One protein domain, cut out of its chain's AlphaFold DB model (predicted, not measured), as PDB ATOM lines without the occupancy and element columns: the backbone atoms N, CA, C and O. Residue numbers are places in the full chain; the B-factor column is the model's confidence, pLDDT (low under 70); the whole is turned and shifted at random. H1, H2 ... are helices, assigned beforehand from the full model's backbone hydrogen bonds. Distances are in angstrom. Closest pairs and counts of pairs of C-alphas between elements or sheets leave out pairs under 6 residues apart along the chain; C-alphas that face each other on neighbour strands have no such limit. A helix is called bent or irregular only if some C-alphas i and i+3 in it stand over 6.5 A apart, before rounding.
ATOM      1  N   LEU A   2     200.797 130.608 112.586       85.88
ATOM      2  CA  LEU A   2     201.102 132.039 112.750       85.88
ATOM      3  C   LEU A   2     199.861 132.954 112.877       85.88
ATOM      4  O   LEU A   2     199.751 133.723 113.823       85.88
ATOM      5  N   LYS A   3     198.869 132.788 111.990       83.81
ATOM      6  CA  LYS A   3     197.616 133.570 112.009       83.81
ATOM      7  C   LYS A   3     196.774 133.374 113.281       83.81
ATOM      8  O   LYS A   3     196.066 134.291 113.683       83.81
ATOM      9  N   LYS A   4     196.828 132.193 113.918       85.38
ATOM     10  CA  LYS A   4     196.108 131.928 115.179       85.38
ATOM     11  C   LYS A   4     196.783 132.656 116.345       85.38
ATOM     12  O   LYS A   4     196.085 133.275 117.135       85.38
ATOM     13  N   ILE A   5     198.117 132.646 116.389       87.44
ATOM     14  CA  ILE A   5     198.903 133.375 117.397       87.44
ATOM     15  C   ILE A   5     198.723 134.888 117.237       87.44
ATOM     16  O   ILE A   5     198.515 135.570 118.226       87.44
ATOM     17  N   GLN A   6     198.712 135.416 116.011       86.94
ATOM     18  CA  GLN A   6     198.456 136.844 115.775       86.94
ATOM     19  C   GLN A   6     197.033 137.267 116.164       86.94
ATOM     20  O   GLN A   6     196.858 138.319 116.766       86.94
ATOM     21  N   ARG A   7     196.012 136.444 115.878       88.88
ATOM     22  CA  ARG A   7     194.635 136.701 116.343       88.88
ATOM     23  C   ARG A   7     194.517 136.629 117.862       88.88
ATOM     24  O   ARG A   7     193.802 137.437 118.437       88.88
ATOM     25  N   PHE A   8     195.219 135.690 118.494       89.12
ATOM     26  CA  PHE A   8     195.290 135.599 119.947       89.12
ATOM     27  C   PHE A   8     195.994 136.824 120.540       89.12
ATOM     28  O   PHE A   8     195.410 137.504 121.365       89.12
ATOM     29  N   GLY A   9     197.184 137.182 120.050       87.00
ATOM     30  CA  GLY A   9     197.913 138.379 120.476       87.00
ATOM     31  C   GLY A   9     197.110 139.670 120.282       87.00
ATOM     32  O   GLY A   9     197.072 140.501 121.181       87.00
ATOM     33  N   GLY A  10     196.396 139.806 119.160       90.19
ATOM     34  CA  GLY A  10     195.486 140.930 118.918       90.19
ATOM     35  C   GLY A  10     194.292 140.962 119.879       90.19
ATOM     36  O   GLY A  10     193.954 142.024 120.388       90.19
ATOM     37  N   ALA A  11     193.689 139.811 120.188       90.75
ATOM     38  CA  ALA A  11     192.621 139.714 121.189       90.75
ATOM     39  C   ALA A  11     193.125 139.970 122.624       90.75
ATOM     40  O   ALA A  11     192.378 140.472 123.459       90.75
ATOM     41  N   MET A  12     194.394 139.660 122.898       92.69
ATOM     42  CA  MET A  12     195.050 139.863 124.193       92.69
ATOM     43  C   MET A  12     195.543 141.301 124.413       92.69
ATOM     44  O   MET A  12     195.922 141.641 125.530       92.69
ATOM     45  N   PHE A  13     195.523 142.163 123.395       89.25
ATOM     46  CA  PHE A  13     195.960 143.554 123.533       89.25
ATOM     47  C   PHE A  13     195.142 144.313 124.588       89.25
ATOM     48  O   PHE A  13     195.698 144.945 125.482       89.25
ATOM     49  N   THR A  14     193.817 144.178 124.525       88.44
ATOM     50  CA  THR A  14     192.886 144.812 125.462       88.44
ATOM     51  C   THR A  14     193.139 144.406 126.923       88.44
ATOM     52  O   THR A  14     193.360 145.300 127.737       88.44
ATOM     53  N   PRO A  15     193.180 143.110 127.301       88.44
ATOM     54  CA  PRO A  15     193.479 142.732 128.683       88.44
ATOM     55  C   PRO A  15     194.896 143.117 129.133       88.44
ATOM     56  O   PRO A  15     195.072 143.469 130.294       88.44
ATOM     57  N   VAL A  16     195.903 143.117 128.249       90.75
ATOM     58  CA  VAL A  16     197.270 143.562 128.602       90.75
ATOM     59  C   VAL A  16     197.312 145.043 128.990       90.75
ATOM     60  O   VAL A  16     198.008 145.415 129.939       90.75
ATOM     61  N   LEU A  17     196.548 145.891 128.298       88.69
ATOM     62  CA  LEU A  17     196.433 147.305 128.659       88.69
ATOM     63  C   LEU A  17     195.787 147.486 130.037       88.69
ATOM     64  O   LEU A  17     196.299 148.262 130.843       88.69
ATOM     65  N   PHE A  18     194.724 146.730 130.334       88.25
ATOM     66  CA  PHE A  18     194.093 146.752 131.656       88.25
ATOM     67  C   PHE A  18     195.039 146.258 132.758       88.25
ATOM     68  O   PHE A  18     195.149 146.916 133.782       88.25
ATOM     69  N   PHE A  19     195.820 145.200 132.521       88.12
ATOM     70  CA  PHE A  19     196.836 144.743 133.481       88.12
ATOM     71  C   PHE A  19     197.890 145.809 133.797       88.12
ATOM     72  O   PHE A  19     198.319 145.942 134.942       88.12
ATOM     73  N   THR A  20     198.315 146.566 132.786       90.25
ATOM     74  CA  THR A  20     199.293 147.645 132.979       90.25
ATOM     75  C   THR A  20     198.682 148.785 133.791       90.25
ATOM     76  O   THR A  20     199.338 149.320 134.681       90.25
ATOM     77  N   PHE A  21     197.418 149.123 133.527       89.06
ATOM     78  CA  PHE A  21     196.671 150.107 134.305       89.06
ATOM     79  C   PHE A  21     196.557 149.692 135.779       89.06
ATOM     80  O   PHE A  21     197.030 150.430 136.642       89.06
ATOM     81  N   THR A  22     196.047 148.489 136.059       89.69
ATOM     82  CA  THR A  22     195.938 147.948 137.423       89.69
ATOM     83  C   THR A  22     197.294 147.929 138.125       89.69
ATOM     84  O   THR A  22     197.418 148.377 139.261       89.69
ATOM     85  N   GLY A  23     198.354 147.493 137.436       91.00
ATOM     86  CA  GLY A  23     199.704 147.457 138.001       91.00
ATOM     87  C   GLY A  23     200.233 148.834 138.416       91.00
ATOM     88  O   GLY A  23     200.851 148.964 139.474       91.00
ATOM     89  N   VAL A  24     199.968 149.876 137.623       92.69
ATOM     90  CA  VAL A  24     200.343 151.257 137.969       92.69
ATOM     91  C   VAL A  24     199.513 151.772 139.142       92.69
ATOM     92  O   VAL A  24     200.077 152.380 140.053       92.69
ATOM     93  N   VAL A  25     198.204 151.505 139.155       93.06
ATOM     94  CA  VAL A  25     197.309 151.912 140.249       93.06
ATOM     95  C   VAL A  25     197.765 151.295 141.572       93.06
ATOM     96  O   VAL A  25     198.005 152.043 142.517       93.06
ATOM     97  N   VAL A  26     197.999 149.979 141.607       92.19
ATOM     98  CA  VAL A  26     198.491 149.252 142.795       92.19
ATOM     99  C   VAL A  26     199.861 149.769 143.249       92.19
ATOM    100  O   VAL A  26     200.125 149.904 144.444       92.19
ATOM    101  N   GLY A  27     200.753 150.093 142.309       93.12
ATOM    102  CA  GLY A  27     202.059 150.670 142.635       93.12
ATOM    103  C   GLY A  27     201.946 152.029 143.334       93.12
ATOM    104  O   GLY A  27     202.625 152.278 144.332       93.12
ATOM    105  N   ILE A  28     201.062 152.901 142.842       93.56
ATOM    106  CA  ILE A  28     200.837 154.241 143.401       93.56
ATOM    107  C   ILE A  28     200.141 154.156 144.765       93.56
ATOM    108  O   ILE A  28     200.587 154.785 145.728       93.56
ATOM    109  N   THR A  29     199.073 153.363 144.878       93.75
ATOM    110  CA  THR A  29     198.336 153.177 146.137       93.75
ATOM    111  C   THR A  29     199.226 152.541 147.203       93.75
ATOM    112  O   THR A  29     199.185 152.962 148.358       93.75
ATOM    113  N   GLY A  45     193.435 151.343 158.933       86.31
ATOM    114  CA  GLY A  45     192.235 151.823 159.623       86.31
ATOM    115  C   GLY A  45     192.000 153.337 159.581       86.31
ATOM    116  O   GLY A  45     190.881 153.767 159.884       86.31
ATOM    117  N   THR A  46     192.972 154.144 159.144       91.00
ATOM    118  CA  THR A  46     192.760 155.583 158.919       91.00
ATOM    119  C   THR A  46     191.868 155.840 157.698       91.00
ATOM    120  O   THR A  46     191.744 155.009 156.794       91.00
ATOM    121  N   GLY A  47     191.248 157.024 157.637       90.56
ATOM    122  CA  GLY A  47     190.468 157.437 156.462       90.56
ATOM    123  C   GLY A  47     191.314 157.528 155.184       90.56
ATOM    124  O   GLY A  47     190.833 157.191 154.107       90.56
ATOM    125  N   TRP A  48     192.586 157.911 155.316       92.12
ATOM    126  CA  TRP A  48     193.544 157.962 154.212       92.12
ATOM    127  C   TRP A  48     193.848 156.567 153.659       92.12
ATOM    128  O   TRP A  48     193.728 156.346 152.457       92.12
ATOM    129  N   TRP A  49     194.164 155.602 154.527       93.31
ATOM    130  CA  TRP A  49     194.448 154.232 154.104       93.31
ATOM    131  C   TRP A  49     193.236 153.586 153.420       93.31
ATOM    132  O   TRP A  49     193.381 152.997 152.353       93.31
ATOM    133  N   LYS A  50     192.026 153.791 153.963       92.31
ATOM    134  CA  LYS A  50     190.770 153.299 153.366       92.31
ATOM    135  C   LYS A  50     190.475 153.903 151.992       92.31
ATOM    136  O   LYS A  50     189.993 153.196 151.115       92.31
ATOM    137  N   PHE A  51     190.763 155.191 151.792       92.94
ATOM    138  CA  PHE A  51     190.587 155.844 150.493       92.94
ATOM    139  C   PHE A  51     191.470 155.200 149.416       92.94
ATOM    140  O   PHE A  51     190.974 154.829 148.354       92.94
ATOM    141  N   TRP A  52     192.759 155.002 149.705       92.81
ATOM    142  CA  TRP A  52     193.678 154.361 148.759       92.81
ATOM    143  C   TRP A  52     193.414 152.869 148.591       92.81
ATOM    144  O   TRP A  52     193.595 152.351 147.495       92.81
ATOM    145  N   GLN A  53     192.944 152.188 149.636       92.00
ATOM    146  CA  GLN A  53     192.509 150.798 149.540       92.00
ATOM    147  C   GLN A  53     191.311 150.644 148.593       92.00
ATOM    148  O   GLN A  53     191.324 149.750 147.756       92.00
ATOM    149  N   LEU A  54     190.317 151.535 148.663       92.44
ATOM    150  CA  LEU A  54     189.170 151.506 147.753       92.44
ATOM    151  C   LEU A  54     189.599 151.681 146.285       92.44
ATOM    152  O   LEU A  54     189.053 151.035 145.396       92.44
ATOM    153  N   ILE A  55     190.584 152.550 146.035       91.50
ATOM    154  CA  ILE A  55     191.159 152.756 144.697       91.50
ATOM    155  C   ILE A  55     191.926 151.513 144.232       91.50
ATOM    156  O   ILE A  55     191.838 151.152 143.066       91.50
ATOM    157  N   GLU A  56     192.655 150.854 145.130       89.81
ATOM    158  CA  GLU A  56     193.418 149.641 144.823       89.81
ATOM    159  C   GLU A  56     192.528 148.433 144.522       89.81
ATOM    160  O   GLU A  56     192.844 147.657 143.631       89.81
ATOM    161  N   GLU A  57     191.406 148.286 145.229       87.31
ATOM    162  CA  GLU A  57     190.431 147.211 144.994       87.31
ATOM    163  C   GLU A  57     189.588 147.435 143.728       87.31
ATOM    164  O   GLU A  57     189.044 146.481 143.173       87.31
ATOM    165  N   GLY A  58     189.460 148.688 143.278       79.38
ATOM    166  CA  GLY A  58     188.765 149.051 142.041       79.38
ATOM    167  C   GLY A  58     189.662 149.158 140.802       79.38
ATOM    168  O   GLY A  58     189.133 149.321 139.699       79.38
ATOM    169  N   GLY A  59     190.985 149.126 140.992       67.88
ATOM    170  CA  GLY A  59     192.009 149.224 139.950       67.88
ATOM    171  C   GLY A  59     192.255 147.925 139.209       67.88
ATOM    172  O   GLY A  59     192.086 146.835 139.793       67.88
TER     173      GLY A  59
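Overview. This is residues 2 to 29 and 45 to 59 of the 59 residues of a protein of Leptotrichia goodfellowii F0264 (UniProt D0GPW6). One long bent helix, H1, makes most of the length of a thin rod, and a shorter helix, H2, runs back beside its last turns, overlapping it in part and reaching past its end. The first part of H1, residues 2 to 17, sticks out free. The printed part has 43 residues with two named helices, H1 then H2, and no named strand, and its class is all helix. It is extended, with a radius of gyration of the C-alphas of 15.8 A, and its C-alphas span 52 by 13 by 9 A.

Along the chain. H1 covers residues 2 to 29 and by its hydrogen bonds was assigned as one helix, but it is bent: C-alphas 11 and 14 are 6.7 A apart. Its arm H1a, residues 2 to 11, begins with C-alpha 2 at (201.102, 132.039, 112.750) and is 14.2 A long from first to last C-alpha. Its arm H1b, residues 14 to 29, is 23.0 A long and ends with C-alpha 29 at (198.336, 153.177, 146.137). H2, residues 47 to 58, is 16.8 A long and ends with C-alpha 58 at (188.765, 149.051, 142.041).

Arrangement. The lines of H1a and H1b stand at a steep tilt of 45 degrees. H1b touches H2 with residues 22 to 29 alone, and H2 touches H1b with residues 52 to 56 alone. Their closest C-alphas, those of Thr 29 and Trp 52, are 5.5 A apart. H1b and H2 run opposite ways at a shallow tilt of 12 degrees. H1a and H2 are apart. In H1a, H1b and H2 every O i to N i+4 pair is within hydrogen-bond range.

Size, cuts and confidence. The two C-alphas farthest apart, those of Leu 2 and Thr 46, are 52.5 A apart. Residues 30 to 44 are not printed, and C-alphas 29 and 45 are 14.9 A apart across this cut, over which the link from H1 to H2 runs. The mean pLDDT of the printed part is 89.3, and residue 59, the chain's last, is under 70.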